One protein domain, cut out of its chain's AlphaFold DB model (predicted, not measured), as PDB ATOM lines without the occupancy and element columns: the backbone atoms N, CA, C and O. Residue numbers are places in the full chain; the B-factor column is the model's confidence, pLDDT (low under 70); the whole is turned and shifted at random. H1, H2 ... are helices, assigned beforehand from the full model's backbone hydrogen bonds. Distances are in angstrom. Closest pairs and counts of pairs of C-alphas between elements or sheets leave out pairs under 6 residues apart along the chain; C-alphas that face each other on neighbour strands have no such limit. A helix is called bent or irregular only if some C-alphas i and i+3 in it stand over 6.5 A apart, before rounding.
ATOM      1  N   ALA A  67     131.322  75.652  89.677       67.62
ATOM      2  CA  ALA A  67     129.926  75.513  90.084       67.62
ATOM      3  C   ALA A  67     129.658  76.215  91.427       67.62
ATOM      4  O   ALA A  67     128.659  76.926  91.557       67.62
ATOM      5  N   ALA A  68     130.576  76.091  92.389       71.75
ATOM      6  CA  ALA A  68     130.506  76.790  93.668       71.75
ATOM      7  C   ALA A  68     130.585  78.317  93.490       71.75
ATOM      8  O   ALA A  68     129.733  79.033  94.016       71.75
ATOM      9  N   ALA A  69     131.520  78.811  92.670       71.81
ATOM     10  CA  ALA A  69     131.664  80.239  92.369       71.81
ATOM     11  C   ALA A  69     130.444  80.834  91.638       71.81
ATOM     12  O   ALA A  69     130.058  81.979  91.864       71.81
ATOM     13  N   ARG A  70     129.792  80.055  90.765       73.94
ATOM     14  CA  ARG A  70     128.537  80.475  90.119       73.94
ATOM     15  C   ARG A  70     127.389  80.568  91.117       73.94
ATOM     16  O   ARG A  70     126.599  81.504  91.039       73.94
ATOM     17  N   LYS A  71     127.309  79.621  92.054       75.56
ATOM     18  CA  LYS A  71     126.278  79.613  93.094       75.56
ATOM     19  C   LYS A  71     126.417  80.818  94.024       75.56
ATOM     20  O   LYS A  71     125.425  81.487  94.281       75.56
ATOM     21  N   THR A  72     127.634  81.144  94.464       80.25
ATOM     22  CA  THR A  72     127.872  82.331  95.301       80.25
ATOM     23  C   THR A  72     127.543  83.622  94.555       80.25
ATOM     24  O   THR A  72     126.824  84.457  95.091       80.25
ATOM     25  N   LYS A  73     127.962  83.758  93.288       81.69
ATOM     26  CA  LYS A  73     127.628  84.923  92.453       81.69
ATOM     27  C   LYS A  73     126.115  85.105  92.275       81.69
ATOM     28  O   LYS A  73     125.622  86.230  92.333       81.69
ATOM     29  N   PHE A  74     125.378  84.012  92.075       84.31
ATOM     30  CA  PHE A  74     123.924  84.048  91.934       84.31
ATOM     31  C   PHE A  74     123.220  84.501  93.223       84.31
ATOM     32  O   PHE A  74     122.328  85.345  93.160       84.31
ATOM     33  N   GLU A  75     123.645  84.003  94.388       85.56
ATOM     34  CA  GLU A  75     123.091  84.437  95.680       85.56
ATOM     35  C   GLU A  75     123.382  85.920  95.955       85.56
ATOM     36  O   GLU A  75     122.478  86.666  96.335       85.56
ATOM     37  N   THR A  76     124.603  86.381  95.669       87.06
ATOM     38  CA  THR A  76     124.981  87.801  95.745       87.06
ATOM     39  C   THR A  76     124.073  88.667  94.872       87.06
ATOM     40  O   THR A  76     123.525  89.668  95.333       87.06
ATOM     41  N   LEU A  77     123.877  88.275  93.609       88.69
ATOM     42  CA  LEU A  77     123.033  89.003  92.663       88.69
ATOM     43  C   LEU A  77     121.573  89.054  93.135       88.69
ATOM     44  O   LEU A  77     120.945  90.111  93.085       88.69
ATOM     45  N   LYS A  78     121.047  87.949  93.672       88.25
ATOM     46  CA  LYS A  78     119.697  87.891  94.245       88.25
ATOM     47  C   LYS A  78     119.543  88.819  95.453       88.25
ATOM     48  O   LYS A  78     118.535  89.517  95.550       88.25
ATOM     49  N   GLN A  79     120.531  88.855  96.349       88.75
ATOM     50  CA  GLN A  79     120.514  89.729  97.522       88.75
ATOM     51  C   GLN A  79     120.505  91.208  97.110       88.75
ATOM     52  O   GLN A  79     119.656  91.968  97.574       88.75
ATOM     53  N   VAL A  80     121.390  91.597  96.187       91.00
ATOM     54  CA  VAL A  80     121.470  92.974  95.673       91.00
ATOM     55  C   VAL A  80     120.174  93.374  94.965       91.00
ATOM     56  O   VAL A  80     119.653  94.458  95.219       91.00
ATOM     57  N   LEU A  81     119.597  92.494  94.139       91.44
ATOM     58  CA  LEU A  81     118.313  92.746  93.476       91.44
ATOM     59  C   LEU A  81     117.160  92.929  94.464       91.44
ATOM     60  O   LEU A  81     116.299  93.777  94.238       91.44
ATOM     61  N   ASN A  82     117.131  92.156  95.553       90.50
ATOM     62  CA  ASN A  82     116.091  92.287  96.570       90.50
ATOM     63  C   ASN A  82     116.152  93.664  97.252       90.50
ATOM     64  O   ASN A  82     115.135  94.347  97.368       90.50
ATOM     65  N   VAL A  83     117.355  94.121  97.620       91.25
ATOM     66  CA  VAL A  83     117.559  95.465  98.192       91.25
ATOM     67  C   VAL A  83     117.236  96.558  97.169       91.25
ATOM     68  O   VAL A  83     116.577  97.537  97.508       91.25
ATOM     69  N   LEU A  84     117.627  96.387  95.903       92.88
ATOM     70  CA  LEU A  84     117.329  97.349  94.839       92.88
ATOM     71  C   LEU A  84     115.819  97.506  94.615       92.88
ATOM     72  O   LEU A  84     115.326  98.622  94.470       92.88
ATOM     73  N   ARG A  85     115.063  96.404  94.643       91.19
ATOM     74  CA  ARG A  85     113.594  96.439  94.584       91.19
ATOM     75  C   ARG A  85     112.999  97.150  95.789       91.19
ATOM     76  O   ARG A  85     112.140  98.009  95.612       91.19
ATOM     77  N   ALA A  86     113.471  96.824  96.992       91.31
ATOM     78  CA  ALA A  86     113.046  97.490  98.218       91.31
ATOM     79  C   ALA A  86     113.274  99.007  98.137       91.31
ATOM     80  O   ALA A  86     112.395  99.792  98.498       91.31
ATOM     81  N   TYR A  87     114.420  99.418  97.590       93.38
ATOM     82  CA  TYR A  87     114.754 100.816  97.355       93.38
ATOM     83  C   TYR A  87     113.780 101.481  96.383       93.38
ATOM     84  O   TYR A  87     113.199 102.509  96.718       93.38
ATOM     85  N   VAL A  88     113.553 100.886  95.208       93.25
ATOM     86  CA  VAL A  88     112.661 101.460  94.187       93.25
ATOM     87  C   VAL A  88     111.217 101.560  94.683       93.25
ATOM     88  O   VAL A  88     110.542 102.547  94.402       93.25
ATOM     89  N   LEU A  89     110.747 100.590  95.469       91.19
ATOM     90  CA  LEU A  89     109.414 100.638  96.075       91.19
ATOM     91  C   LEU A  89     109.292 101.719  97.158       91.19
ATOM     92  O   LEU A  89     108.237 102.333  97.284       91.19
ATOM     93  N   THR A  90     110.357 101.962  97.924       90.94
ATOM     94  CA  THR A  90     110.343 102.919  99.043       90.94
ATOM     95  C   THR A  90     110.568 104.362  98.581       90.94
ATOM     96  O   THR A  90     109.919 105.279  99.079       90.94
ATOM     97  N   PHE A  91     111.475 104.576  97.625       91.94
ATOM     98  CA  PHE A  91     111.947 105.905  97.211       91.94
ATOM     99  C   PHE A  91     111.565 106.285  95.773       91.94
ATOM    100  O   PHE A  91     111.840 107.406  95.346       91.94
ATOM    101  N   GLY A  92     110.919 105.385  95.028       90.44
ATOM    102  CA  GLY A  92     110.635 105.549  93.604       90.44
ATOM    103  C   GLY A  92     111.810 105.137  92.712       90.44
ATOM    104  O   GLY A  92     112.928 104.910  93.177       90.44
ATOM    105  N   GLN A  93     111.556 105.025  91.404       90.56
ATOM    106  CA  GLN A  93     112.586 104.675  90.427       90.56
ATOM    107  C   GLN A  93     113.358 105.931  89.986       90.56
ATOM    108  O   GLN A  93     112.773 106.796  89.329       90.56
ATOM    109  N   PRO A  94     114.657 106.053  90.315       90.31
ATOM    110  CA  PRO A  94     115.479 107.156  89.837       90.31
ATOM    111  C   PRO A  94     115.883 106.967  88.363       90.31
ATOM    112  O   PRO A  94     115.679 105.904  87.772       90.31
ATOM    113  N   ALA A  95     116.497 107.997  87.772       90.50
ATOM    114  CA  ALA A  95     117.098 107.909  86.440       90.50
ATOM    115  C   ALA A  95     118.174 106.807  86.379       90.50
ATOM    116  O   ALA A  95     118.773 106.460  87.392       90.50
ATOM    117  N   GLU A  96     118.472 106.275  85.190       88.25
ATOM    118  CA  GLU A  96     119.354 105.103  85.046       88.25
ATOM    119  C   GLU A  96     120.743 105.293  85.684       88.25
ATOM    120  O   GLU A  96     121.233 104.411  86.387       88.25
ATOM    121  N   VAL A  97     121.365 106.462  85.491       83.12
ATOM    122  CA  VAL A  97     122.686 106.782  86.064       83.12
ATOM    123  C   VAL A  97     122.646 106.768  87.596       83.12
ATOM    124  O   VAL A  97     123.569 106.278  88.245       83.12
ATOM    125  N   ASP A  98     121.551 107.253  88.170       87.69
ATOM    126  CA  ASP A  98     121.323 107.260  89.611       87.69
ATOM    127  C   ASP A  98     120.975 105.865  90.136       87.69
ATOM    128  O   ASP A  98     121.378 105.505  91.237       87.69
ATOM    129  N   LEU A  99     120.273 105.049  89.348       91.06
ATOM    130  CA  LEU A  99     119.974 103.667  89.711       91.06
ATOM    131  C   LEU A  99     121.260 102.831  89.784       91.06
ATOM    132  O   LEU A  99     121.451 102.082  90.737       91.06
ATOM    133  N   ARG A 100     122.194 103.028  88.845       88.31
ATOM    134  CA  ARG A 100     123.536 102.418  88.895       88.31
ATOM    135  C   ARG A 100     124.316 102.846  90.145       88.31
ATOM    136  O   ARG A 100     124.963 102.012  90.777       88.31
ATOM    137  N   ALA A 101     124.210 104.118  90.537       83.12
ATOM    138  CA  ALA A 101     124.796 104.626  91.779       83.12
ATOM    139  C   ALA A 101     124.211 103.935  93.021       83.12
ATOM    140  O   ALA A 101     124.953 103.567  93.930       83.12
ATOM    141  N   VAL A 102     122.892 103.707  93.032       89.94
ATOM    142  CA  VAL A 102     122.206 102.953  94.091       89.94
ATOM    143  C   VAL A 102     122.726 101.519  94.160       89.94
ATOM    144  O   VAL A 102     123.028 101.053  95.252       89.94
ATOM    145  N   VAL A 103     122.912 100.829  93.030       88.00
ATOM    146  CA  VAL A 103     123.491  99.471  93.028       88.00
ATOM    147  C   VAL A 103     124.908  99.464  93.603       88.00
ATOM    148  O   VAL A 103     125.208  98.634  94.460       88.00
ATOM    149  N   GLY A 104     125.765 100.400  93.188       82.12
ATOM    150  CA  GLY A 104     127.112 100.538  93.752       82.12
ATOM    151  C   GLY A 104     127.089 100.769  95.266       82.12
ATOM    152  O   GLY A 104     127.829 100.125  96.005       82.12
ATOM    153  N   ALA A 105     126.174 101.615  95.742       84.31
ATOM    154  CA  ALA A 105     125.985 101.872  97.164       84.31
ATOM    155  C   ALA A 105     125.449 100.649  97.929       84.31
ATOM    156  O   ALA A 105     125.883 100.399  99.052       84.31
ATOM    157  N   ILE A 106     124.548  99.860  97.334       86.56
ATOM    158  CA  ILE A 106     124.078  98.591  97.910       86.56
ATOM    159  C   ILE A 106     125.259  97.638  98.092       86.56
ATOM    160  O   ILE A 106     125.434  97.092  99.176       86.56
ATOM    161  N   VAL A 107     126.094  97.474  97.064       84.69
ATOM    162  CA  VAL A 107     127.290  96.622  97.135       84.69
ATOM    163  C   VAL A 107     128.242  97.100  98.232       84.69
ATOM    164  O   VAL A 107     128.698  96.287  99.028       84.69
ATOM    165  N   ALA A 108     128.482  98.409  98.336       76.94
ATOM    166  CA  ALA A 108     129.357  98.984  99.356       76.94
ATOM    167  C   ALA A 108     128.841  98.802 100.797       76.94
ATOM    168  O   ALA A 108     129.636  98.701 101.729       76.94
ATOM    169  N   ASN A 109     127.518  98.759 100.991       77.69
ATOM    170  CA  ASN A 109     126.890  98.628 102.311       77.69
ATOM    171  C   ASN A 109     126.547  97.177 102.689       77.69
ATOM    172  O   ASN A 109     126.122  96.922 103.816       77.69
ATOM    173  N   LEU A 110     126.731  96.215 101.782       80.81
ATOM    174  CA  LEU A 110     126.478  94.803 102.048       80.81
ATOM    175  C   LEU A 110     127.765  94.099 102.514       80.81
ATOM    176  O   LEU A 110     128.622  93.785 101.693       80.81
ATOM    177  N   PRO A 111     127.894  93.735 103.805       71.50
ATOM    178  CA  PRO A 111     129.107  93.091 104.319       71.50
ATOM    179  C   PRO A 111     129.327  91.680 103.755       71.50
ATOM    180  O   PRO A 111     130.430  91.147 103.818       71.50
ATOM    181  N   THR A 112     128.273  91.055 103.221       72.25
ATOM    182  CA  THR A 112     128.312  89.725 102.601       72.25
ATOM    183  C   THR A 112     128.801  89.754 101.155       72.25
ATOM    184  O   THR A 112     129.090  88.699 100.594       72.25
ATOM    185  N   VAL A 113     128.897  90.939 100.544       73.69
ATOM    186  CA  VAL A 113     129.210  91.112  99.127       73.69
ATOM    187  C   VAL A 113     130.598  91.728  98.985       73.69
ATOM    188  O   VAL A 113     130.778  92.935  99.077       73.69
ATOM    189  N   ALA A 114     131.596  90.883  98.734       74.00
ATOM    190  CA  ALA A 114     132.948  91.322  98.406       74.00
ATOM    191  C   ALA A 114     133.150  91.243  96.889       74.00
ATOM    192  O   ALA A 114     133.353  90.162  96.336       74.00
ATOM    193  N   ILE A 115     133.064  92.389  96.214       70.81
ATOM    194  CA  ILE A 115     133.322  92.507  94.776       70.81
ATOM    195  C   ILE A 115     134.578  93.347  94.599       70.81
ATOM    196  O   ILE A 115     134.694  94.429  95.170       70.81
ATOM    197  N   ALA A 116     135.531  92.834  93.826       67.06
ATOM    198  CA  ALA A 116     136.740  93.576  93.504       67.06
ATOM    199  C   ALA A 116     136.392  94.819  92.664       67.06
ATOM    200  O   ALA A 116     135.488  94.784  91.827       67.06
ATOM    201  N   ASN A 117     137.092  95.932  92.893       61.84
ATOM    202  CA  ASN A 117     136.749  97.226  92.291       61.84
ATOM    203  C   ASN A 117     136.783  97.192  90.745       61.84
ATOM    204  O   ASN A 117     135.954  97.807  90.081       61.84
ATOM    205  N   ASP A 118     137.680  96.395  90.159       69.38
ATOM    206  CA  ASP A 118     137.779  96.155  88.712       69.38
ATOM    207  C   ASP A 118     136.566  95.404  88.125       69.38
ATOM    208  O   ASP A 118     136.290  95.490  86.926       69.38
ATOM    209  N   GLN A 119     135.815  94.689  88.963       72.94
ATOM    210  CA  GLN A 119     134.626  93.922  88.583       72.94
ATOM    211  C   GLN A 119     133.314  94.629  88.940       72.94
ATOM    212  O   GLN A 119     132.256  94.213  88.462       72.94
ATOM    213  N   LEU A 120     133.368  95.696  89.741       73.62
ATOM    214  CA  LEU A 120     132.196  96.380  90.284       73.62
ATOM    215  C   LEU A 120     131.260  96.907  89.190       73.62
ATOM    216  O   LEU A 120     130.066  96.636  89.239       73.62
ATOM    217  N   GLU A 121     131.778  97.600  88.173       80.94
ATOM    218  CA  GLU A 121     130.931  98.138  87.092       80.94
ATOM    219  C   GLU A 121     130.293  97.028  86.247       80.94
ATOM    220  O   GLU A 121     129.112  97.109  85.923       80.94
ATOM    221  N   ARG A 122     131.026  95.938  85.972       83.75
ATOM    222  CA  ARG A 122     130.458  94.777  85.263       83.75
ATOM    223  C   ARG A 122     129.341  94.126  86.071       83.75
ATOM    224  O   ARG A 122     128.320  93.743  85.515       83.75
ATOM    225  N   PHE A 123     129.525  94.012  87.384       85.25
ATOM    226  CA  PHE A 123     128.487  93.495  88.266       85.25
ATOM    227  C   PHE A 123     127.268  94.424  88.324       85.25
ATOM    228  O   PHE A 123     126.139  93.942  88.294       85.25
ATOM    229  N   ILE A 124     127.473  95.746  88.354       86.25
ATOM    230  CA  ILE A 124     126.380  96.723  88.274       86.25
ATOM    231  C   ILE A 124     125.592  96.525  86.974       86.25
ATOM    232  O   ILE A 124     124.368  96.443  87.028       86.25
ATOM    233  N   ASP A 125     126.265  96.380  85.830       89.56
ATOM    234  CA  ASP A 125     125.597  96.122  84.548       89.56
ATOM    235  C   ASP A 125     124.776  94.817  84.581       89.56
ATOM    236  O   ASP A 125     123.624  94.799  84.144       89.56
ATOM    237  N   GLU A 126     125.313  93.738  85.162       91.31
ATOM    238  CA  GLU A 126     124.587  92.471  85.339       91.31
ATOM    239  C   GLU A 126     123.331  92.629  86.212       91.31
ATOM    240  O   GLU A 126     122.265  92.110  85.869       91.31
ATOM    241  N   VAL A 127     123.428  93.371  87.320       91.56
ATOM    242  CA  VAL A 127     122.284  93.667  88.198       91.56
ATOM    243  C   VAL A 127     121.242  94.507  87.467       91.56
ATOM    244  O   VAL A 127     120.053  94.230  87.598       91.56
ATOM    245  N   MET A 128     121.656  95.496  86.674       92.50
ATOM    246  CA  MET A 128     120.739  96.340  85.902       92.50
ATOM    247  C   MET A 128     119.968  95.521  84.860       92.50
ATOM    248  O   MET A 128     118.746  95.629  84.776       92.50
ATOM    249  N   ILE A 129     120.653  94.636  84.127       92.12
ATOM    250  CA  ILE A 129     120.023  93.720  83.162       92.12
ATOM    251  C   ILE A 129     119.030  92.785  83.867       92.12
ATOM    252  O   ILE A 129     117.903  92.585  83.400       92.12
ATOM    253  N   ALA A 130     119.419  92.218  85.010       89.12
ATOM    254  CA  ALA A 130     118.544  91.356  85.795       89.12
ATOM    255  C   ALA A 130     117.330  92.128  86.351       89.12
ATOM    256  O   ALA A 130     116.202  91.640  86.313       89.12
ATOM    257  N   PHE A 131     117.524  93.364  86.806       89.56
ATOM    258  CA  PHE A 131     116.447  94.205  87.322       89.56
ATOM    259  C   PHE A 131     115.416  94.540  86.239       89.56
ATOM    260  O   PHE A 131     114.215  94.402  86.472       89.56
ATOM    261  N   SER A 132     115.870  94.907  85.037       87.75
ATOM    262  CA  SER A 132     114.988  95.196  83.901       87.75
ATOM    263  C   SER A 132     114.238  93.966  83.384       87.75
ATOM    264  O   SER A 132     113.119  94.103  82.898       87.75
ATOM    265  N   SER A 133     114.830  92.772  83.479       85.56
ATOM    266  CA  SER A 133     114.225  91.539  82.951       85.56
ATOM    267  C   SER A 133     113.220  90.882  83.895       85.56
ATOM    268  O   SER A 133     112.238  90.321  83.419       85.56
ATOM    269  N   LEU A 134     113.423  90.951  85.215       77.50
ATOM    270  CA  LEU A 134     112.512  90.305  86.165       77.50
ATOM    271  C   LEU A 134     111.225  91.109  86.452       77.50
ATOM    272  O   LEU A 134     110.334  90.584  87.116       77.50
ATOM    273  N   GLY A 135     111.119  92.358  85.989       64.50
ATOM    274  CA  GLY A 135     109.980  93.234  86.281       64.50
ATOM    275  C   GLY A 135     109.805  93.556  87.777       64.50
ATOM    276  O   GLY A 135     110.438  92.970  88.660       64.50
ATOM    277  N   MET A 136     108.929  94.518  88.083       64.75
ATOM    278  CA  MET A 136     108.471  94.776  89.456       64.75
ATOM    279  C   MET A 136     107.281  93.872  89.783       64.75
ATOM    280  O   MET A 136     106.169  94.345  90.000       64.75
ATOM    281  N   GLU A 137     107.475  92.554  89.775       57.12
ATOM    282  CA  GLU A 137     106.460  91.682  90.364       57.12
ATOM    283  C   GLU A 137     106.412  91.914  91.879       57.12
ATOM    284  O   GLU A 137     107.449  92.051  92.532       57.12
ATOM    285  N   ALA A 138     105.195  91.975  92.426       53.06
ATOM    286  CA  ALA A 138     104.889  92.249  93.828       53.06
ATOM    287  C   ALA A 138     105.291  91.086  94.759       53.06
ATOM    288  O   ALA A 138     104.476  90.550  95.509       53.06
ATOM    289  N   SER A 139     106.550  90.656  94.704       60.16
ATOM    290  CA  SER A 139     107.128  89.779  95.715       60.16
ATOM    291  C   SER A 139     107.215  90.545  97.032       60.16
ATOM    292  O   SER A 139     107.683  91.685  97.034       60.16
ATOM    293  N   LEU A 140     106.795  89.917  98.136       63.00
ATOM    294  CA  LEU A 140     106.979  90.449  99.487       63.00
ATOM    295  C   LEU A 140     108.437  90.902  99.657       63.00
ATOM    296  O   LEU A 140     109.351  90.077  99.638       63.00
ATOM    297  N   VAL A 141     108.644  92.210  99.803       75.62
ATOM    298  CA  VAL A 141     109.951  92.761 100.154       75.62
ATOM    299  C   VAL A 141     110.260  92.334 101.579       75.62
ATOM    300  O   VAL A 141     109.462  92.540 102.493       75.62
ATOM    301  N   GLU A 142     111.419  91.719 101.769       82.94
ATOM    302  CA  GLU A 142     111.879  91.346 103.098       82.94
ATOM    303  C   GLU A 142     112.202  92.610 103.911       82.94
ATOM    304  O   GLU A 142     112.835  93.538 103.408       82.94
ATOM    305  N   VAL A 143     111.807  92.647 105.188       85.75
ATOM    306  CA  VAL A 143     112.050  93.803 106.076       85.75
ATOM    307  C   VAL A 143     113.541  94.158 106.143       85.75
ATOM    308  O   VAL A 143     113.911  95.330 106.182       85.75
ATOM    309  N   THR A 144     114.417  93.155 106.097       86.25
ATOM    310  CA  THR A 144     115.876  93.332 106.060       86.25
ATOM    311  C   THR A 144     116.335  94.078 104.803       86.25
ATOM    312  O   THR A 144     117.178  94.970 104.899       86.25
ATOM    313  N   ALA A 145     115.746  93.781 103.641       88.12
ATOM    314  CA  ALA A 145     116.033  94.466 102.385       88.12
ATOM    315  C   ALA A 145     115.564  95.928 102.410       88.12
ATOM    316  O   ALA A 145     116.258  96.800 101.891       88.12
ATOM    317  N   GLN A 146     114.433  96.210 103.063       89.50
ATOM    318  CA  GLN A 146     113.943  97.576 103.253       89.50
ATOM    319  C   GLN A 146     114.860  98.401 104.169       89.50
ATOM    320  O   GLN A 146     115.227  99.518 103.813       89.50
ATOM    321  N   ILE A 147     115.304  97.838 105.297       89.88
ATOM    322  CA  ILE A 147     116.259  98.510 106.196       89.88
ATOM    323  C   ILE A 147     117.569  98.824 105.459       89.88
ATOM    324  O   ILE A 147     118.112  99.920 105.595       89.88
ATOM    325  N   LEU A 148     118.075  97.886 104.654       90.06
ATOM    326  CA  LEU A 148     119.277  98.108 103.844       90.06
ATOM    327  C   LEU A 148     119.062  99.190 102.779       90.06
ATOM    328  O   LEU A 148     119.947 100.012 102.558       90.06
ATOM    329  N   ALA A 149     117.889  99.235 102.147       90.31
ATOM    330  CA  ALA A 149     117.557 100.286 101.193       90.31
ATOM    331  C   ALA A 149     117.539 101.679 101.846       90.31
ATOM    332  O   ALA A 149     118.064 102.634 101.271       90.31
ATOM    333  N   GLU A 150     116.994 101.801 103.058       91.38
ATOM    334  CA  GLU A 150     117.042 103.046 103.833       91.38
ATOM    335  C   GLU A 150     118.478 103.443 104.187       91.38
ATOM    336  O   GLU A 150     118.852 104.605 104.024       91.38
ATOM    337  N   GLN A 151     119.307 102.486 104.613       87.81
ATOM    338  CA  GLN A 151     120.726 102.733 104.885       87.81
ATOM    339  C   GLN A 151     121.462 103.240 103.643       87.81
ATOM    340  O   GLN A 151     122.217 104.204 103.735       87.81
ATOM    341  N   VAL A 152     121.193 102.655 102.475       88.44
ATOM    342  CA  VAL A 152     121.761 103.101 101.197       88.44
ATOM    343  C   VAL A 152     121.325 104.525 100.854       88.44
ATOM    344  O   VAL A 152     122.158 105.339 100.457       88.44
ATOM    345  N   ALA A 153     120.047 104.860 101.046       90.31
ATOM    346  CA  ALA A 153     119.547 106.214 100.816       90.31
ATOM    347  C   ALA A 153     120.220 107.243 101.744       90.31
ATOM    348  O   ALA A 153     120.621 108.321 101.297       90.31
ATOM    349  N   VAL A 154     120.377 106.904 103.029       90.12
ATOM    350  CA  VAL A 154     121.081 107.744 104.008       90.12
ATOM    351  C   VAL A 154     122.544 107.916 103.612       90.12
ATOM    352  O   VAL A 154     123.016 109.048 103.551       90.12
ATOM    353  N   TRP A 155     123.229 106.826 103.270       88.00
ATOM    354  CA  TRP A 155     124.629 106.850 102.856       88.00
ATOM    355  C   TRP A 155     124.850 107.739 101.625       88.00
ATOM    356  O   TRP A 155     125.716 108.611 101.645       88.00
ATOM    357  N   LEU A 156     124.026 107.602 100.577       86.44
ATOM    358  CA  LEU A 156     124.112 108.447  99.376       86.44
ATOM    359  C   LEU A 156     123.925 109.934  99.705       86.44
ATOM    360  O   LEU A 156     124.669 110.784  99.215       86.44
ATOM    361  N   LYS A 157     122.961 110.250 100.575       90.50
ATOM    362  CA  LYS A 157     122.710 111.620 101.031       90.50
ATOM    363  C   LYS A 157     123.863 112.168 101.875       90.50
ATOM    364  O   LYS A 157     124.178 113.355 101.798       90.50
ATOM    365  N   GLU A 158     124.495 111.336 102.695       87.75
ATOM    366  CA  GLU A 158     125.685 111.710 103.462       87.75
ATOM    367  C   GLU A 158     126.873 112.017 102.547       87.75
ATOM    368  O   GLU A 158     127.554 113.021 102.774       87.75
ATOM    369  N   GLN A 159     127.079 111.239 101.481       85.00
ATOM    370  CA  GLN A 159     128.105 111.527 100.473       85.00
ATOM    371  C   GLN A 159     127.850 112.871  99.780       85.00
ATOM    372  O   GLN A 159     128.751 113.706  99.704       85.00
ATOM    373  N   GLU A 160     126.612 113.135  99.357       92.06
ATOM    374  CA  GLU A 160     126.221 114.418  98.757       92.06
ATOM    375  C   GLU A 160     126.491 115.599  99.696       92.06
ATOM    376  O   GLU A 160     127.136 116.576  99.310       92.06
ATOM    377  N   ASN A 161     126.074 115.483 100.958       91.12
ATOM    378  CA  ASN A 161     126.318 116.513 101.964       91.12
ATOM    379  C   ASN A 161     127.813 116.738 102.211       91.12
ATOM    380  O   ASN A 161     128.241 117.880 102.357       91.12
ATOM    381  N   THR A 162     128.601 115.665 102.263       86.94
ATOM    382  CA  THR A 162     130.052 115.719 102.484       86.94
ATOM    383  C   THR A 162     130.731 116.477 101.350       86.94
ATOM    384  O   THR A 162     131.432 117.456 101.605       86.94
ATOM    385  N   VAL A 163     130.468 116.090 100.098       87.69
ATOM    386  CA  VAL A 163     131.036 116.760  98.920       87.69
ATOM    387  C   VAL A 163     130.603 118.225  98.872       87.69
ATOM    388  O   VAL A 163     131.446 119.097  98.682       87.69
ATOM    389  N   ASN A 164     129.325 118.523  99.122       92.56
ATOM    390  CA  ASN A 164     128.810 119.893  99.120       92.56
ATOM    391  C   ASN A 164     129.435 120.764 100.231       92.56
ATOM    392  O   ASN A 164     129.789 121.921 100.002       92.56
ATOM    393  N   ASN A 165     129.635 120.212 101.432       87.56
ATOM    394  CA  ASN A 165     130.292 120.931 102.525       87.56
ATOM    395  C   ASN A 165     131.771 121.209 102.218       87.56
ATOM    396  O   ASN A 165     132.237 122.313 102.490       87.56
ATOM    397  N   VAL A 166     132.500 120.251 101.629       84.06
ATOM    398  CA  VAL A 166     133.900 120.450 101.207       84.06
ATOM    399  C   VAL A 166     133.991 121.461 100.067       84.06
ATOM    400  O   VAL A 166     134.852 122.335 100.101       84.06
ATOM    401  N   LEU A 167     133.082 121.395  99.095       86.69
ATOM    402  CA  LEU A 167     132.994 122.356  97.997       86.69
ATOM    403  C   LEU A 167     132.730 123.776  98.518       86.69
ATOM    404  O   LEU A 167     133.428 124.715  98.143       86.69
ATOM    405  N   SER A 168     131.785 123.924  99.448       89.62
ATOM    406  CA  SER A 168     131.494 125.207 100.099       89.62
ATOM    407  C   SER A 168     132.701 125.735 100.879       89.62
ATOM    408  O   SER A 168     133.062 126.902 100.749       89.62
ATOM    409  N   ALA A 169     133.356 124.866 101.656       84.94
ATOM    410  CA  ALA A 169     134.562 125.197 102.411       84.94
ATOM    411  C   ALA A 169     135.703 125.664 101.498       84.94
ATOM    412  O   ALA A 169     136.389 126.635 101.808       84.94
ATOM    413  N   TYR A 170     135.880 124.988 100.361       86.62
ATOM    414  CA  TYR A 170     136.888 125.334  99.372       86.62
ATOM    415  C   TYR A 170     136.660 126.735  98.818       86.62
ATOM    416  O   TYR A 170     137.563 127.569  98.849       86.62
ATOM    417  N   VAL A 171     135.445 127.005  98.342       86.50
ATOM    418  CA  VAL A 171     135.118 128.291  97.723       86.50
ATOM    419  C   VAL A 171     135.283 129.435  98.723       86.50
ATOM    420  O   VAL A 171     135.887 130.446  98.385       86.50
ATOM    421  N   GLN A 172     134.849 129.260  99.974       83.38
ATOM    422  CA  GLN A 172     135.045 130.272 101.019       83.38
ATOM    423  C   GLN A 172     136.517 130.562 101.319       83.38
ATOM    424  O   GLN A 172     136.878 131.712 101.551       83.38
ATOM    425  N   GLN A 173     137.355 129.524 101.365       80.50
ATOM    426  CA  GLN A 173     138.730 129.652 101.841       80.50
ATOM    427  C   GLN A 173     139.708 130.080 100.741       80.50
ATOM    428  O   GLN A 173     140.661 130.804 101.027       80.50
ATOM    429  N   PHE A 174     139.495 129.615  99.509       81.00
ATOM    430  CA  PHE A 174     140.461 129.741  98.412       81.00
ATOM    431  C   PHE A 174     139.950 130.566  97.233       81.00
ATOM    432  O   PHE A 174     140.739 130.955  96.378       81.00
ATOM    433  N   ALA A 175     138.648 130.845  97.171       74.81
ATOM    434  CA  ALA A 175     138.061 131.633  96.094       74.81
ATOM    435  C   ALA A 175     136.945 132.592  96.562       74.81
ATOM    436  O   ALA A 175     135.905 132.660  95.899       74.81
ATOM    437  N   PRO A 176     137.135 133.353  97.662       64.88
ATOM    438  CA  PRO A 176     136.086 134.214  98.217       64.88
ATOM    439  C   PRO A 176     135.688 135.363  97.277       64.88
ATOM    440  O   PRO A 176     134.537 135.792  97.290       64.88
ATOM    441  N   ASP A 177     136.620 135.827  96.438       64.56
ATOM    442  CA  ASP A 177     136.442 137.000  95.571       64.56
ATOM    443  C   ASP A 177     135.907 136.652  94.168       64.56
ATOM    444  O   ASP A 177     135.576 137.538  93.376       64.56
ATOM    445  N   TYR A 178     135.796 135.359  93.837       59.72
ATOM    446  CA  TYR A 178     135.289 134.910  92.541       59.72
ATOM    447  C   TYR A 178     133.759 134.951  92.531       59.72
ATOM    448  O   TYR A 178     133.078 133.960  92.790       59.72
ATOM    449  N   ALA A 179     133.216 136.123  92.196       56.47
ATOM    450  CA  ALA A 179     131.777 136.392  92.156       56.47
ATOM    451  C   ALA A 179     130.987 135.525  91.150       56.47
ATOM    452  O   ALA A 179     129.757 135.494  91.207       56.47
ATOM    453  N   THR A 180     131.656 134.811  90.240       66.50
ATOM    454  CA  THR A 180     131.011 133.942  89.249       66.50
ATOM    455  C   THR A 180     131.855 132.698  88.992       66.50
ATOM    456  O   THR A 180     132.768 132.722  88.169       66.50
ATOM    457  N   TRP A 181     131.545 131.613  89.693       76.75
ATOM    458  CA  TRP A 181     131.983 130.277  89.291       76.75
ATOM    459  C   TRP A 181     131.064 129.767  88.185       76.75
ATOM    460  O   TRP A 181     129.840 129.812  88.332       76.75
ATOM    461  N   ASP A 182     131.641 129.291  87.086       81.19
ATOM    462  CA  ASP A 182     130.869 128.638  86.035       81.19
ATOM    463  C   ASP A 182     130.617 127.150  86.359       81.19
ATOM    464  O   ASP A 182     131.277 126.532  87.202       81.19
ATOM    465  N   LEU A 183     129.608 126.560  85.710       77.75
ATOM    466  CA  LEU A 183     129.258 125.152  85.923       77.75
ATOM    467  C   LEU A 183     130.441 124.196  85.632       77.75
ATOM    468  O   LEU A 183     130.647 123.276  86.425       77.75
ATOM    469  N   PRO A 184     131.251 124.383  84.568       77.94
ATOM    470  CA  PRO A 184     132.436 123.556  84.324       77.94
ATOM    471  C   PRO A 184     133.469 123.570  85.461       77.94
ATOM    472  O   PRO A 184     133.977 122.506  85.825       77.94
ATOM    473  N   GLN A 185     133.762 124.731  86.054       80.12
ATOM    474  CA  GLN A 185     134.675 124.851  87.195       80.12
ATOM    475  C   GLN A 185     134.135 124.112  88.420       80.12
ATOM    476  O   GLN A 185     134.870 123.363  89.067       80.12
ATOM    477  N   ILE A 186     132.836 124.261  88.700       80.88
ATOM    478  CA  ILE A 186     132.163 123.545  89.793       80.88
ATOM    479  C   ILE A 186     132.250 122.034  89.566       80.88
ATOM    480  O   ILE A 186     132.610 121.296  90.482       80.88
ATOM    481  N   VAL A 187     131.975 121.559  88.348       78.75
ATOM    482  CA  VAL A 187     132.058 120.135  87.995       78.75
ATOM    483  C   VAL A 187     133.482 119.604  88.176       78.75
ATOM    484  O   VAL A 187     133.657 118.563  88.808       78.75
ATOM    485  N   SER A 188     134.501 120.313  87.683       74.56
ATOM    486  CA  SER A 188     135.908 119.897  87.796       74.56
ATOM    487  C   SER A 188     136.384 119.824  89.253       74.56
ATOM    488  O   SER A 188     136.998 118.836  89.673       74.56
ATOM    489  N   LEU A 189     136.035 120.825  90.067       77.25
ATOM    490  CA  LEU A 189     136.348 120.810  91.492       77.25
ATOM    491  C   LEU A 189     135.604 119.675  92.206       77.25
ATOM    492  O   LEU A 189     136.205 118.933  92.979       77.25
ATOM    493  N   THR A 190     134.321 119.476  91.899       74.81
ATOM    494  CA  THR A 190     133.511 118.394  92.476       74.81
ATOM    495  C   THR A 190     134.088 117.020  92.136       74.81
ATOM    496  O   THR A 190     134.173 116.164  93.012       74.81
ATOM    497  N   GLN A 191     134.559 116.804  90.904       75.19
ATOM    498  CA  GLN A 191     135.263 115.574  90.517       75.19
ATOM    499  C   GLN A 191     136.522 115.351  91.357       75.19
ATOM    500  O   GLN A 191     136.758 114.239  91.827       75.19
ATOM    501  N   THR A 192     137.302 116.408  91.587       71.88
ATOM    502  CA  THR A 192     138.517 116.347  92.413       71.88
ATOM    503  C   THR A 192     138.185 116.026  93.870       71.88
ATOM    504  O   THR A 192     138.840 115.181  94.482       71.88
ATOM    505  N   ILE A 193     137.131 116.636  94.420       73.50
ATOM    506  CA  ILE A 193     136.635 116.345  95.772       73.50
ATOM    507  C   ILE A 193     136.205 114.880  95.871       73.50
ATOM    508  O   ILE A 193     136.672 114.170  96.758       73.50
ATOM    509  N   VAL A 194     135.367 114.404  94.945       70.00
ATOM    510  CA  VAL A 194     134.892 113.014  94.930       70.00
ATOM    511  C   VAL A 194     136.063 112.040  94.825       70.00
ATOM    512  O   VAL A 194     136.119 111.086  95.594       70.00
ATOM    513  N   ALA A 195     137.038 112.295  93.949       68.50
ATOM    514  CA  ALA A 195     138.231 111.457  93.827       68.50
ATOM    515  C   ALA A 195     139.088 111.450  95.106       68.50
ATOM    516  O   ALA A 195     139.634 110.414  95.472       68.50
ATOM    517  N   THR A 196     139.183 112.584  95.806       66.56
ATOM    518  CA  THR A 196     139.969 112.711  97.046       66.56
ATOM    519  C   THR A 196     139.301 112.017  98.235       66.56
ATOM    520  O   THR A 196     139.991 111.528  99.132       66.56
ATOM    521  N   LEU A 197     137.968 112.012  98.270       65.00
ATOM    522  CA  LEU A 197     137.180 111.429  99.356       65.00
ATOM    523  C   LEU A 197     136.861 109.947  99.143       65.00
ATOM    524  O   LEU A 197     136.540 109.267 100.113       65.00
ATOM    525  N   ASN A 198     136.938 109.448  97.906       69.38
ATOM    526  CA  ASN A 198     136.636 108.055  97.607       69.38
ATOM    527  C   ASN A 198     137.705 107.127  98.207       69.38
ATOM    528  O   ASN A 198     138.865 107.143  97.801       69.38
ATOM    529  N   ASP A 199     137.293 106.283  99.145       62.06
ATOM    530  CA  ASP A 199     138.100 105.225  99.762       62.06
ATOM    531  C   ASP A 199     138.033 103.894  98.984       62.06
ATOM    532  O   ASP A 199     138.581 102.883  99.420       62.06
ATOM    533  N   GLY A 200     137.380 103.903  97.819       60.09
ATOM    534  CA  GLY A 200     137.121 102.731  96.990       60.09
ATOM    535  C   GLY A 200     135.706 102.177  97.148       60.09
ATOM    536  O   GLY A 200     135.348 101.259  96.413       60.09
ATOM    537  N   SER A 201     134.884 102.728  98.049       63.66
ATOM    538  CA  SER A 201     133.499 102.288  98.231       63.66
ATOM    539  C   SER A 201     132.537 102.846  97.177       63.66
ATOM    540  O   SER A 201     131.451 102.305  96.985       63.66
ATOM    541  N   LEU A 202     132.874 103.963  96.521       65.81
ATOM    542  CA  LEU A 202     132.004 104.592  95.528       65.81
ATOM    543  C   LEU A 202     132.322 104.061  94.125       65.81
ATOM    544  O   LEU A 202     133.443 104.219  93.632       65.81
ATOM    545  N   SER A 203     131.312 103.485  93.467       70.25
ATOM    546  CA  SER A 203     131.417 103.063  92.068       70.25
ATOM    547  C   SER A 203     131.653 104.263  91.147       70.25
ATOM    548  O   SER A 203     131.332 105.408  91.472       70.25
ATOM    549  N   ARG A 204     132.183 104.024  89.950       70.69
ATOM    550  CA  ARG A 204     132.428 105.077  88.955       70.69
ATOM    551  C   ARG A 204     131.117 105.692  88.471       70.69
ATOM    552  O   ARG A 204     131.023 106.913  88.326       70.69
ATOM    553  N   SER A 205     130.099 104.866  88.242       70.06
ATOM    554  CA  SER A 205     128.735 105.336  87.966       70.06
ATOM    555  C   SER A 205     128.166 106.164  89.129       70.06
ATOM    556  O   SER A 205     127.581 107.223  88.894       70.06
ATOM    557  N   GLY A 206     128.437 105.756  90.373       69.69
ATOM    558  CA  GLY A 206     128.103 106.501  91.586       69.69
ATOM    559  C   GLY A 206     128.788 107.860  91.678       69.69
ATOM    560  O   GLY A 206     128.123 108.865  91.915       69.69
ATOM    561  N   GLY A 207     130.089 107.918  91.394       70.62
ATOM    562  CA  GLY A 207     130.853 109.163  91.339       70.62
ATOM    563  C   GLY A 207     130.300 110.140  90.304       70.62
ATOM    564  O   GLY A 207     130.152 111.321  90.596       70.62
ATOM    565  N   ARG A 208     129.919 109.657  89.116       76.56
ATOM    566  CA  ARG A 208     129.304 110.494  88.070       76.56
ATOM    567  C   ARG A 208     127.939 111.043  88.485       76.56
ATOM    568  O   ARG A 208     127.696 112.234  88.308       76.56
ATOM    569  N   SER A 209     127.071 110.197  89.047       82.56
ATOM    570  CA  SER A 209     125.773 110.625  89.594       82.56
ATOM    571  C   SER A 209     125.961 111.696  90.673       82.56
ATOM    572  O   SER A 209     125.339 112.756  90.610       82.56
ATOM    573  N   LEU A 210     126.881 111.460  91.612       79.12
ATOM    574  CA  LEU A 210     127.182 112.366  92.716       79.12
ATOM    575  C   LEU A 210     127.705 113.722  92.229       79.12
ATOM    576  O   LEU A 210     127.210 114.756  92.670       79.12
ATOM    577  N   VAL A 211     128.653 113.724  91.286       79.62
ATOM    578  CA  VAL A 211     129.172 114.957  90.672       79.62
ATOM    579  C   VAL A 211     128.044 115.754  90.027       79.62
ATOM    580  O   VAL A 211     127.932 116.950  90.276       79.62
ATOM    581  N   ASN A 212     127.189 115.101  89.236       85.44
ATOM    582  CA  ASN A 212     126.087 115.777  88.555       85.44
ATOM    583  C   ASN A 212     125.089 116.381  89.550       85.44
ATOM    584  O   ASN A 212     124.713 117.540  89.398       85.44
ATOM    585  N   LYS A 213     124.698 115.626  90.583       88.94
ATOM    586  CA  LYS A 213     123.768 116.098  91.620       88.94
ATOM    587  C   LYS A 213     124.325 117.289  92.380       88.94
ATOM    588  O   LYS A 213     123.657 118.314  92.475       88.94
ATOM    589  N   VAL A 214     125.558 117.175  92.874       89.50
ATOM    590  CA  VAL A 214     126.184 118.247  93.652       89.50
ATOM    591  C   VAL A 214     126.396 119.481  92.784       89.50
ATOM    592  O   VAL A 214     126.031 120.569  93.211       89.50
ATOM    593  N   ALA A 215     126.908 119.335  91.559       88.31
ATOM    594  CA  ALA A 215     127.147 120.475  90.677       88.31
ATOM    595  C   ALA A 215     125.853 121.203  90.276       88.31
ATOM    596  O   ALA A 215     125.848 122.425  90.190       88.31
ATOM    597  N   GLN A 216     124.752 120.473  90.059       90.06
ATOM    598  CA  GLN A 216     123.450 121.068  89.732       90.06
ATOM    599  C   GLN A 216     122.766 121.717  90.941       90.06
ATOM    600  O   GLN A 216     122.057 122.708  90.780       90.06
ATOM    601  N   ALA A 217     122.952 121.160  92.139       91.44
ATOM    602  CA  ALA A 217     122.349 121.667  93.370       91.44
ATOM    603  C   ALA A 217     123.200 122.739  94.075       91.44
ATOM    604  O   ALA A 217     122.747 123.324  95.064       91.44
ATOM    605  N   PHE A 218     124.433 122.972  93.619       90.62
ATOM    606  CA  PHE A 218     125.348 123.907  94.256       90.62
ATOM    607  C   PHE A 218     124.896 125.355  94.048       90.62
ATOM    608  O   PHE A 218     124.761 125.839  92.927       90.62
ATOM    609  N   ASP A 219     124.706 126.058  95.160       89.50
ATOM    610  CA  ASP A 219     124.361 127.475  95.195       89.50
ATOM    611  C   ASP A 219     125.539 128.247  95.787       89.50
ATOM    612  O   ASP A 219     125.818 128.156  96.985       89.50
ATOM    613  N   LEU A 220     126.222 129.015  94.935       86.25
ATOM    614  CA  LEU A 220     127.405 129.792  95.294       86.25
ATOM    615  C   LEU A 220     127.117 130.830  96.390       86.25
ATOM    616  O   LEU A 220     127.915 130.995  97.311       86.25
ATOM    617  N   GLN A 221     125.973 131.515  96.332       85.69
ATOM    618  CA  GLN A 221     125.632 132.553  97.312       85.69
ATOM    619  C   GLN A 221     125.355 131.933  98.680       85.69
ATOM    620  O   GLN A 221     125.806 132.425  99.722       85.69
ATOM    621  N   LYS A 222     124.642 130.806  98.685       87.06
ATOM    622  CA  LYS A 222     124.408 130.031  99.900       87.06
ATOM    623  C   LYS A 222     125.701 129.428 100.443       87.06
ATOM    624  O   LYS A 222     125.885 129.393 101.658       87.06
ATOM    625  N   ALA A 223     126.596 128.981  99.564       85.88
ATOM    626  CA  ALA A 223     127.898 128.463  99.945       85.88
ATOM    627  C   ALA A 223     128.733 129.543 100.630       85.88
ATOM    628  O   ALA A 223     129.220 129.283 101.716       85.88
ATOM    629  N   LEU A 224     128.830 130.762 100.088       83.94
ATOM    630  CA  LEU A 224     129.622 131.856 100.673       83.94
ATOM    631  C   LEU A 224     129.059 132.402 101.998       83.94
ATOM    632  O   LEU A 224     129.817 132.872 102.841       83.94
ATOM    633  N   SER A 225     127.742 132.335 102.202       85.31
ATOM    634  CA  SER A 225     127.077 132.889 103.395       85.31
ATOM    635  C   SER A 225     126.950 131.911 104.569       85.31
ATOM    636  O   SER A 225     126.643 132.317 105.693       85.31
ATOM    637  N   ARG A 226     127.156 130.610 104.341       84.12
ATOM    638  CA  ARG A 226     126.960 129.575 105.361       84.12
ATOM    639  C   ARG A 226     128.182 129.432 106.265       84.12
ATOM    640  O   ARG A 226     129.313 129.432 105.808       84.12
ATOM    641  N   TRP A 227     127.970 129.183 107.554       82.62
ATOM    642  CA  TRP A 227     129.070 128.771 108.428       82.62
ATOM    643  C   TRP A 227     129.563 127.356 108.078       82.62
ATOM    644  O   TRP A 227     128.772 126.407 108.044       82.62
ATOM    645  N   VAL A 228     130.870 127.215 107.853       80.81
ATOM    646  CA  VAL A 228     131.537 125.945 107.540       80.81
ATOM    647  C   VAL A 228     132.299 125.443 108.765       80.81
ATOM    648  O   VAL A 228     133.078 126.170 109.377       80.81
ATOM    649  N   ALA A 229     132.083 124.175 109.123       74.81
ATOM    650  CA  ALA A 229     132.787 123.562 110.243       74.81
ATOM    651  C   ALA A 229     134.284 123.342 109.931       74.81
ATOM    652  O   ALA A 229     134.624 123.016 108.791       74.81
ATOM    653  N   PRO A 230     135.181 123.422 110.936       69.75
ATOM    654  CA  PRO A 230     136.631 123.290 110.731       69.75
ATOM    655  C   PRO A 230     137.074 121.985 110.056       69.75
ATOM    656  O   PRO A 230     138.081 121.959 109.355       69.75
ATOM    657  N   GLU A 231     136.318 120.901 110.240       76.38
ATOM    658  CA  GLU A 231     136.588 119.603 109.608       76.38
ATOM    659  C   GLU A 231     136.534 119.672 108.072       76.38
ATOM    660  O   GLU A 231     137.383 119.097 107.391       76.38
ATOM    661  N   TRP A 232     135.595 120.446 107.522       82.88
ATOM    662  CA  TRP A 232     135.444 120.626 106.079       82.88
ATOM    663  C   TRP A 232     136.521 121.543 105.511       82.88
ATOM    664  O   TRP A 232     136.957 121.334 104.384       82.88
ATOM    665  N   ILE A 233     137.003 122.501 106.308       73.62
ATOM    666  CA  ILE A 233     138.123 123.378 105.940       73.62
ATOM    667  C   ILE A 233     139.407 122.558 105.780       73.62
ATOM    668  O   ILE A 233     140.118 122.728 104.794       73.62
ATOM    669  N   ALA A 234     139.685 121.622 106.694       71.75
ATOM    670  CA  ALA A 234     140.856 120.748 106.588       71.75
ATOM    671  C   ALA A 234     140.805 119.855 105.331       71.75
ATOM    672  O   ALA A 234     141.811 119.671 104.643       71.75
ATOM    673  N   LEU A 235     139.625 119.324 104.995       67.50
ATOM    674  CA  LEU A 235     139.432 118.561 103.759       67.50
ATOM    675  C   LEU A 235     139.553 119.446 102.515       67.50
ATOM    676  O   LEU A 235     140.186 119.040 101.543       67.50
ATOM    677  N   ALA A 236     139.020 120.665 102.553       70.81
ATOM    678  CA  ALA A 236     139.163 121.632 101.473       70.81
ATOM    679  C   ALA A 236     140.623 122.045 101.252       70.81
ATOM    680  O   ALA A 236     141.042 122.131 100.107       70.81
ATOM    681  N   GLN A 237     141.420 122.217 102.311       71.19
ATOM    682  CA  GLN A 237     142.869 122.442 102.212       71.19
ATOM    683  C   GLN A 237     143.578 121.276 101.520       71.19
ATOM    684  O   GLN A 237     144.432 121.483 100.661       71.19
ATOM    685  N   ARG A 238     143.200 120.036 101.849       66.62
ATOM    686  CA  ARG A 238     143.732 118.854 101.164       66.62
ATOM    687  C   ARG A 238     143.347 118.849  99.682       66.62
ATOM    688  O   ARG A 238     144.202 118.583  98.844       66.62
ATOM    689  N   VAL A 239     142.099 119.168  99.351       68.25
ATOM    690  CA  VAL A 239     141.642 119.292  97.957       68.25
ATOM    691  C   VAL A 239     142.387 120.417  97.233       68.25
ATOM    692  O   VAL A 239     142.868 120.185  96.131       68.25
TER     693      VAL A 239
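This is residues 67 to 239 of the 369 residues of an uncharacterized protein of Phormidesmis priestleyi (UniProt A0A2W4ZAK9). One long helix, H4, runs along much of the domain, and two groups of shorter crossed helices pack along it: H1 and H2 cross its earlier part, with H3 packed on them on the side away from H4, while H5 and H6 pack on its later part and H7 and H8 take opposite sides of it towards its end. H2 and H6 pack on each other and join the two groups. The printed part has 173 residues with eight named helices, H1 to H8 in order along the chain, and no named strand; the class is all helix. It is compact, with a radius of gyration of the C-alphas of 18.1 A, and its spans of 60 by 30 by 26 A make it only just a rod.

H1, residues 67 to 91, is 36.0 A long and begins at C-alpha 67 (129.926, 75.513, 90.084). H2, residues 96 to 109, measures 19.9 A. H3, residues 117 to 134, measures 25.9 A and is irregular, with C-alphas 118 and 121 7.3 A apart. H4, residues 143 to 174, is 46.4 A long and begins at C-alpha 143 (112.050, 93.803, 106.076). H5 is residues 183 to 197, H6 residues 204 to 217, H7 residues 220 to 225. H8, residues 230 to 239, ends at C-alpha 239 (141.642, 119.292, 97.957).

H4 is the hub, touching six helices. H1 touches it with residues 82 to 90 alone, closest at the C-alphas of Val 83 and Ala 145, 4.6 A, only just about perpendicular at 73 degrees. H2 touches it at Ala 105 and Val 152, closest C-alphas 6.0 A. H3 touches H2 at a steep tilt of 62 degrees, opposite ways, closest C-alphas Val 103 and Ile 124, 6.2 A. H6 touches H2, closest C-alphas Ala 101 and Gly 206, 3.8 A. H5 touches H6 at a steep tilt of 47 degrees, opposite ways, closest C-alphas Val 187 and Ala 215, 5.6 A. H7 touches H4 at Ser 168 and Ala 223, closest C-alphas 4.9 A, and H8 touches it at Tyr 170 and Ala 236, 4.8 A. H1 and H8 are apart. Every O i to N i+4 pair is within hydrogen-bond range in H1, H2, H4, H5, H6, H7 and H8; in H3 12 of 14 are.

The C-alphas farthest apart, of Ala 67 and Asp 177, are 62.1 A apart. The printed part has no cut, and no link is long. Mean pLDDT of the printed part is 80.7; 28 residues are under 70, among them 135 to 140 and 195 to 202.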